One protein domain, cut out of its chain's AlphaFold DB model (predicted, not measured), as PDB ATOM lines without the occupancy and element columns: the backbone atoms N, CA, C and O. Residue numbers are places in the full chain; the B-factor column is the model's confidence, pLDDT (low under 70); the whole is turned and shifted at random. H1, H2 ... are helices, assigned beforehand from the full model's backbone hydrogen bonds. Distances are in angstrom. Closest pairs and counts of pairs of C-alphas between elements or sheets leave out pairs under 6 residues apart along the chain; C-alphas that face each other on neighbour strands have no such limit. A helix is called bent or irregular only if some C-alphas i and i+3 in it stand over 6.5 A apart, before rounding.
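AT A GLANCE: This is residues 6 to 66 of the 67 residues of an uncharacterized protein of Bacteroidetes bacterium HGW-Bacteroidetes-23 (UniProt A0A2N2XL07). What shape does the backbone draw? At one end the long helix H1 and the short helix H2 fold back on each other as a helical hairpin; from there a thin stretch with the tiny helix H3 leads to the long helix H4, which sticks out alone as a straight arm, residues 43 to 66 standing free. Residues 6 to 14 of H1 also stand free, and H2 packs beside the later part of H1. What is it made of? The printed part has 61 residues with four named helices, in the order H1, H2, H3, H4, and no named strand; its class is all helix. How spread out is it? It is extended, with a radius of gyration of the C-alphas of 20.0 A and spans of 63 by 28 by 14 A, the free arm making much of the length.

IN THESE COORDINATES: Where does the first helix run? H1 is residues 6 to 24, 28.4 A from first to last C-alpha, beginning at C-alpha 6 at (235.056, 167.338, 321.973). It is neither bent nor irregular, but only just: C-alphas 9 and 12 are 6.1 A apart. Which short helices follow? H2 is residues 29 to 35, with C-alpha 29 at (219.303, 186.787, 306.994), and H3 is residues 40 to 43. Where does the last helix end? H4, residues 46 to 64, is 27.6 A long and ends with C-alpha 64 at (207.047, 222.552, 333.658).

HOW THE PARTS SIT: Which helices touch? H1 touches H2 with residues 15 to 23 alone, and the closest C-alphas, of Phe 22 and Gly 32, are 5.0 A apart. They form a hairpin with a shallow tilt of 20 degrees, opposite ways. Which stay apart? H3 is apart from H1, H2 and H4. H4 is apart from H1 and H2 as well. Do the backbone N and O atoms bear out the helices? In H2 and H4 every O i to N i+4 pair is within hydrogen-bond range, and in H1 13 of 15 are. H3, with four residues, is too short for such a pair, and its one O i to N i+3 pair is not within range.

THE WHOLE: How far does it reach? The two C-alphas farthest apart, those of Ala 6 and Val 65, are 64.1 A apart. Is anything missing, or any link long? The printed part, residues 6 to 66, has no cut, and the links H1 to H2, H2 to H3 and H3 to H4 are tight. Where is confidence low? The mean pLDDT of the printed part is 80.7, and it is under 70 at residues 37 to 47 and residue 66; the mean of H3 is 57.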
ATOM      1  N   ALA A   6     234.225 166.598 322.921       88.62
ATOM      2  CA  ALA A   6     235.056 167.338 321.973       88.62
ATOM      3  C   ALA A   6     234.217 167.996 320.860       88.62
ATOM      4  O   ALA A   6     234.545 169.086 320.396       88.62
ATOM      5  N   GLY A   7     233.085 167.386 320.492       88.56
ATOM      6  CA  GLY A   7     232.164 167.955 319.520       88.56
ATOM      7  C   GLY A   7     231.362 169.130 319.988       88.56
ATOM      8  O   GLY A   7     231.161 170.055 319.209       88.56
ATOM      9  N   MET A   8     230.982 169.153 321.257       89.50
ATOM     10  CA  MET A   8     230.287 170.304 321.818       89.50
ATOM     11  C   MET A   8     231.199 171.532 321.887       89.50
ATOM     12  O   MET A   8     230.746 172.640 321.608       89.50
ATOM     13  N   ILE A   9     232.492 171.339 322.172       91.88
ATOM     14  CA  ILE A   9     233.471 172.435 322.214       91.88
ATOM     15  C   ILE A   9     233.646 173.061 320.826       91.88
ATOM     16  O   ILE A   9     233.699 174.281 320.711       91.88
ATOM     17  N   VAL A  10     233.701 172.240 319.774       92.44
ATOM     18  CA  VAL A  10     233.876 172.714 318.391       92.44
ATOM     19  C   VAL A  10     232.556 173.190 317.768       92.44
ATOM     20  O   VAL A  10     232.566 174.057 316.897       92.44
ATOM     21  N   ALA A  11     231.405 172.702 318.234       91.56
ATOM     22  CA  ALA A  11     230.101 173.119 317.721       91.56
ATOM     23  C   ALA A  11     229.846 174.620 317.921       91.56
ATOM     24  O   ALA A  11     229.356 175.274 317.006       91.56
ATOM     25  N   LEU A  12     230.228 175.186 319.071       90.88
ATOM     26  CA  LEU A  12     230.058 176.617 319.348       90.88
ATOM     27  C   LEU A  12     230.774 177.527 318.328       90.88
ATOM     28  O   LEU A  12     230.099 178.352 317.708       90.88
ATOM     29  N   PRO A  13     232.093 177.395 318.082       91.06
ATOM     30  CA  PRO A  13     232.783 178.213 317.090       91.06
ATOM     31  C   PRO A  13     232.323 177.930 315.655       91.06
ATOM     32  O   PRO A  13     232.283 178.856 314.844       91.06
ATOM     33  N   VAL A  14     231.924 176.695 315.329       93.75
ATOM     34  CA  VAL A  14     231.376 176.366 314.001       93.75
ATOM     35  C   VAL A  14     230.037 177.071 313.767       93.75
ATOM     36  O   VAL A  14     229.862 177.720 312.736       93.75
ATOM     37  N   ILE A  15     229.117 177.009 314.732       91.75
ATOM     38  CA  ILE A  15     227.812 177.682 314.652       91.75
ATOM     39  C   ILE A  15     227.995 179.206 314.616       91.75
ATOM     40  O   ILE A  15     227.337 179.882 313.826       91.75
ATOM     41  N   ALA A  16     228.928 179.752 315.403       90.81
ATOM     42  CA  ALA A  16     229.253 181.177 315.373       90.81
ATOM     43  C   ALA A  16     229.806 181.617 314.007       90.81
ATOM     44  O   ALA A  16     229.404 182.655 313.484       90.81
ATOM     45  N   SER A  17     230.673 180.809 313.393       93.06
ATOM     46  CA  SER A  17     231.217 181.090 312.058       93.06
ATOM     47  C   SER A  17     230.122 181.052 310.988       93.06
ATOM     48  O   SER A  17     230.042 181.952 310.154       93.06
ATOM     49  N   LEU A  18     229.229 180.058 311.050       91.69
ATOM     50  CA  LEU A  18     228.054 179.970 310.177       91.69
ATOM     51  C   LEU A  18     227.132 181.185 310.332       91.69
ATOM     52  O   LEU A  18     226.675 181.732 309.330       91.69
ATOM     53  N   LYS A  19     226.908 181.655 311.563       85.06
ATOM     54  CA  LYS A  19     226.119 182.864 311.821       85.06
ATOM     55  C   LYS A  19     226.706 184.092 311.123       85.06
ATOM     56  O   LYS A  19     225.955 184.824 310.486       85.06
ATOM     57  N   VAL A  20     228.023 184.299 311.196       87.44
ATOM     58  CA  VAL A  20     228.683 185.438 310.530       87.44
ATOM     59  C   VAL A  20     228.455 185.394 309.018       87.44
ATOM     60  O   VAL A  20     228.156 186.423 308.423       87.44
ATOM     61  N   VAL A  21     228.534 184.214 308.398       89.69
ATOM     62  CA  VAL A  21     228.278 184.049 306.955       89.69
ATOM     63  C   VAL A  21     226.808 184.307 306.599       89.69
ATOM     64  O   VAL A  21     226.516 184.921 305.576       89.69
ATOM     65  N   PHE A  22     225.861 183.877 307.433       88.19
ATOM     66  CA  PHE A  22     224.438 184.153 307.202       88.19
ATOM     67  C   PHE A  22     224.067 185.621 307.427       88.19
ATOM     68  O   PHE A  22     223.167 186.124 306.756       88.19
ATOM     69  N   ASP A  23     224.775 186.319 308.315       82.50
ATOM     70  CA  ASP A  23     224.564 187.746 308.566       82.50
ATOM     71  C   ASP A  23     225.151 188.631 307.438       82.50
ATOM     72  O   ASP A  23     224.683 189.759 307.255       82.50
ATOM     73  N   THR A  24     226.116 188.144 306.639       85.44
ATOM     74  CA  THR A  24     226.656 188.889 305.479       85.44
ATOM     75  C   THR A  24     225.823 188.748 304.207       85.44
ATOM     76  O   THR A  24     225.859 189.646 303.362       85.44
ATOM     77  N   ILE A  25     225.059 187.662 304.053       88.00
ATOM     78  CA  ILE A  25     224.241 187.415 302.858       88.00
ATOM     79  C   ILE A  25     222.788 187.848 303.133       88.00
ATOM     80  O   ILE A  25     222.105 187.222 303.943       88.00
ATOM     81  N   PRO A  26     222.257 188.878 302.444       79.69
ATOM     82  CA  PRO A  26     220.936 189.439 302.744       79.69
ATOM     83  C   PRO A  26     219.781 188.442 302.562       79.69
ATOM     84  O   PRO A  26     218.788 188.531 303.280       79.69
ATOM     85  N   GLU A  27     219.923 187.466 301.663       83.31
ATOM     86  CA  GLU A  27     218.945 186.389 301.448       83.31
ATOM     87  C   GLU A  27     218.972 185.318 302.551       83.31
ATOM     88  O   GLU A  27     217.957 184.676 302.812       83.31
ATOM     89  N   LEU A  28     220.104 185.151 303.248       84.75
ATOM     90  CA  LEU A  28     220.268 184.177 304.336       84.75
ATOM     91  C   LEU A  28     220.023 184.779 305.724       84.75
ATOM     92  O   LEU A  28     220.049 184.069 306.732       84.75
ATOM     93  N   LYS A  29     219.680 186.067 305.777       77.94
ATOM     94  CA  LYS A  29     219.303 186.787 306.994       77.94
ATOM     95  C   LYS A  29     218.203 186.093 307.824       77.94
ATOM     96  O   LYS A  29     218.309 186.121 309.051       77.94
ATOM     97  N   PRO A  30     217.187 185.415 307.237       80.25
ATOM     98  CA  PRO A  30     216.223 184.627 308.010       80.25
ATOM     99  C   PRO A  30     216.859 183.430 308.734       80.25
ATOM    100  O   PRO A  30     216.471 183.121 309.856       80.25
ATOM    101  N   TYR A  31     217.865 182.781 308.143       83.69
ATOM    102  CA  TYR A  31     218.590 181.681 308.788       83.69
ATOM    103  C   TYR A  31     219.511 182.187 309.904       83.69
ATOM    104  O   TYR A  31     219.547 181.596 310.984       83.69
ATOM    105  N   GLY A  32     220.184 183.323 309.694       79.00
ATOM    106  CA  GLY A  32     220.955 184.006 310.741       79.00
ATOM    107  C   GLY A  32     220.100 184.433 311.944       79.00
ATOM    108  O   GLY A  32     220.566 184.369 313.085       79.00
ATOM    109  N   PHE A  33     218.831 184.790 311.702       78.56
ATOM    110  CA  PHE A  33     217.827 185.105 312.727       78.56
ATOM    111  C   PHE A  33     217.344 183.876 313.512       78.56
ATOM    112  O   PHE A  33     217.046 183.990 314.694       78.56
ATOM    113  N   LEU A  34     217.257 182.705 312.876       82.12
ATOM    114  CA  LEU A  34     216.874 181.465 313.561       82.12
ATOM    115  C   LEU A  34     218.005 180.910 314.439       82.12
ATOM    116  O   LEU A  34     217.736 180.283 315.460       82.12
ATOM    117  N   ILE A  35     219.260 181.113 314.026       83.50
ATOM    118  CA  ILE A  35     220.449 180.547 314.685       83.50
ATOM    119  C   ILE A  35     221.014 181.475 315.766       83.50
ATOM    120  O   ILE A  35     221.607 181.003 316.734       83.50
ATOM    121  N   GLY A  36     220.876 182.787 315.600       72.75
ATOM    122  CA  GLY A  36     221.425 183.774 316.522       72.75
ATOM    123  C   GLY A  36     220.366 184.640 317.175       72.75
ATOM    124  O   GLY A  36     219.208 184.658 316.774       72.75
ATOM    125  N   GLU A  37     220.788 185.410 318.173       68.81
ATOM    126  CA  GLU A  37     219.910 186.401 318.778       68.81
ATOM    127  C   GLU A  37     219.467 187.432 317.730       68.81
ATOM    128  O   GLU A  37     220.265 187.858 316.880       68.81
ATOM    129  N   PRO A  38     218.191 187.832 317.762       63.47
ATOM    130  CA  PRO A  38     217.673 188.821 316.842       63.47
ATOM    131  C   PRO A  38     218.417 190.133 317.062       63.47
ATOM    132  O   PRO A  38     218.410 190.662 318.173       63.47
ATOM    133  N   LEU A  39     219.019 190.686 316.000       64.25
ATOM    134  CA  LEU A  39     219.521 192.057 316.042       64.25
ATOM    135  C   LEU A  39     218.395 192.941 316.589       64.25
ATOM    136  O   LEU A  39     217.310 193.014 316.003       64.25
ATOM    137  N   ASP A  40     218.662 193.586 317.726       58.25
ATOM    138  CA  ASP A  40     217.723 194.394 318.511       58.25
ATOM    139  C   ASP A  40     216.922 195.411 317.684       58.25
ATOM    140  O   ASP A  40     215.861 195.873 318.110       58.25
ATOM    141  N   GLU A  41     217.414 195.748 316.493       59.72
ATOM    142  CA  GLU A  41     216.747 196.523 315.453       59.72
ATOM    143  C   GLU A  41     215.342 195.987 315.113       59.72
ATOM    144  O   GLU A  41     214.392 196.765 315.052       59.72
ATOM    145  N   HIS A  42     215.181 194.669 314.939       54.72
ATOM    146  CA  HIS A  42     213.908 194.057 314.519       54.72
ATOM    147  C   HIS A  42     212.996 193.681 315.693       54.72
ATOM    148  O   HIS A  42     211.773 193.706 315.563       54.72
ATOM    149  N   LEU A  43     213.566 193.402 316.873       56.25
ATOM    150  CA  LEU A  43     212.793 193.207 318.105       56.25
ATOM    151  C   LEU A  43     212.438 194.511 318.821       56.25
ATOM    152  O   LEU A  43     211.672 194.469 319.794       56.25
ATOM    153  N   ARG A  44     212.965 195.671 318.396       57.88
ATOM    154  CA  ARG A  44     212.467 196.993 318.805       57.88
ATOM    155  C   ARG A  44     211.048 197.151 318.278       57.88
ATOM    156  O   ARG A  44     210.798 197.832 317.293       57.88
ATOM    157  N   SER A  45     210.099 196.546 318.988       59.88
ATOM    158  CA  SER A  45     208.690 196.751 318.714       59.88
ATOM    159  C   SER A  45     208.431 198.253 318.698       59.88
ATOM    160  O   SER A  45     208.911 198.999 319.565       59.88
ATOM    161  N   SER A  46     207.660 198.715 317.720       63.69
ATOM    162  CA  SER A  46     207.237 200.115 317.623       63.69
ATOM    163  C   SER A  46     206.637 200.618 318.950       63.69
ATOM    164  O   SER A  46     206.695 201.809 319.256       63.69
ATOM    165  N   ALA A  47     206.143 199.710 319.803       69.31
ATOM    166  CA  ALA A  47     205.715 199.991 321.169       69.31
ATOM    167  C   ALA A  47     206.841 200.523 322.085       69.31
ATOM    168  O   ALA A  47     206.604 201.485 322.817       69.31
ATOM    169  N   ARG A  48     208.076 199.995 322.033       71.62
ATOM    170  CA  ARG A  48     209.205 200.518 322.840       71.62
ATOM    171  C   ARG A  48     209.622 201.928 322.413       71.62
ATOM    172  O   ARG A  48     209.944 202.754 323.269       71.62
ATOM    173  N   ILE A  49     209.584 202.216 321.111       75.94
ATOM    174  CA  ILE A  49     209.872 203.551 320.558       75.94
ATOM    175  C   ILE A  49     208.815 204.553 321.045       75.94
ATOM    176  O   ILE A  49     209.156 205.607 321.588       75.94
ATOM    177  N   ARG A  50     207.531 204.187 320.956       80.38
ATOM    178  CA  ARG A  50     206.418 205.010 321.458       80.38
ATOM    179  C   ARG A  50     206.531 205.253 322.964       80.38
ATOM    180  O   ARG A  50     206.407 206.393 323.396       80.38
ATOM    181  N   LEU A  51     206.852 204.229 323.755       84.12
ATOM    182  CA  LEU A  51     207.035 204.364 325.206       84.12
ATOM    183  C   LEU A  51     208.171 205.328 325.579       84.12
ATOM    184  O   LEU A  51     208.022 206.088 326.536       84.12
ATOM    185  N   LYS A  52     209.285 205.342 324.834       84.94
ATOM    186  CA  LYS A  52     210.373 206.312 325.062       84.94
ATOM    187  C   LYS A  52     209.911 207.748 324.805       84.94
ATOM    188  O   LYS A  52     210.160 208.612 325.646       84.94
ATOM    189  N   ASN A  53     209.182 207.984 323.713       86.12
ATOM    190  CA  ASN A  53     208.627 209.306 323.408       86.12
ATOM    191  C   ASN A  53     207.614 209.751 324.475       86.12
ATOM    192  O   ASN A  53     207.683 210.877 324.956       86.12
ATOM    193  N   TRP A  54     206.745 208.846 324.932       86.69
ATOM    194  CA  TRP A  54     205.794 209.123 326.013       86.69
ATOM    195  C   TRP A  54     206.481 209.432 327.348       86.69
ATOM    196  O   TRP A  54     206.077 210.360 328.050       86.69
ATOM    197  N   LYS A  55     207.548 208.701 327.699       88.19
ATOM    198  CA  LYS A  55     208.356 209.000 328.893       88.19
ATOM    199  C   LYS A  55     209.023 210.373 328.797       88.19
ATOM    200  O   LYS A  55     209.055 211.081 329.801       88.19
ATOM    201  N   LYS A  56     209.513 210.760 327.612       89.62
ATOM    202  CA  LYS A  56     210.101 212.087 327.369       89.62
ATOM    203  C   LYS A  56     209.067 213.196 327.589       89.62
ATOM    204  O   LYS A  56     209.304 214.064 328.421       89.62
ATOM    205  N   ILE A  57     207.895 213.080 326.958       88.62
ATOM    206  CA  ILE A  57     206.781 214.033 327.111       88.62
ATOM    207  C   ILE A  57     206.370 214.159 328.583       88.62
ATOM    208  O   ILE A  57     206.203 215.263 329.095       88.62
ATOM    209  N   ARG A  58     206.241 213.035 329.302       87.62
ATOM    210  CA  ARG A  58     205.860 213.049 330.722       87.62
ATOM    211  C   ARG A  58     206.919 213.738 331.595       87.62
ATOM    212  O   ARG A  58     206.549 214.480 332.499       87.62
ATOM    213  N   LYS A  59     208.211 213.515 331.330       90.56
ATOM    214  CA  LYS A  59     209.318 214.151 332.068       90.56
ATOM    215  C   LYS A  59     209.357 215.664 331.841       90.56
ATOM    216  O   LYS A  59     209.532 216.416 332.794       90.56
ATOM    217  N   GLU A  60     209.154 216.095 330.604       86.00
ATOM    218  CA  GLU A  60     209.126 217.507 330.215       86.00
ATOM    219  C   GLU A  60     207.935 218.237 330.851       86.00
ATOM    220  O   GLU A  60     208.100 219.292 331.461       86.00
ATOM    221  N   LYS A  61     206.756 217.599 330.858       81.62
ATOM    222  CA  LYS A  61     205.565 218.115 331.547       81.62
ATOM    223  C   LYS A  61     205.752 218.209 333.067       81.62
ATOM    224  O   LYS A  61     205.297 219.164 333.681       81.62
ATOM    225  N   LEU A  62     206.437 217.238 333.672       85.19
ATOM    226  CA  LEU A  62     206.731 217.240 335.109       85.19
ATOM    227  C   LEU A  62     207.712 218.355 335.499       85.19
ATOM    228  O   LEU A  62     207.614 218.886 336.599       85.19
ATOM    229  N   SER A  63     208.634 218.723 334.604       78.25
ATOM    230  CA  SER A  63     209.548 219.851 334.816       78.25
ATOM    231  C   SER A  63     208.840 221.200 334.711       78.25
ATOM    232  O   SER A  63     209.195 222.104 335.450       78.25
ATOM    233  N   GLN A  64     207.846 221.329 333.827       77.69
ATOM    234  CA  GLN A  64     207.047 222.552 333.658       77.69
ATOM    235  C   GLN A  64     206.104 222.823 334.840       77.69
ATOM    236  O   GLN A  64     205.848 223.970 335.168       77.69
ATOM    237  N   VAL A  65     205.597 221.776 335.499       77.81
ATOM    238  CA  VAL A  65     204.694 221.900 336.665       77.81
ATOM    239  C   VAL A  65     205.446 222.217 337.966       77.81
ATOM    240  O   VAL A  65     204.830 222.594 338.956       77.81
ATOM    241  N   LYS A  66     206.770 222.033 337.993       66.88
ATOM    242  CA  LYS A  66     207.604 222.215 339.192       66.88
ATOM    243  C   LYS A  66     208.270 223.601 339.274       66.88
ATOM    244  O   LYS A  66     209.107 223.783 340.157       66.88
TER     245      LYS A  66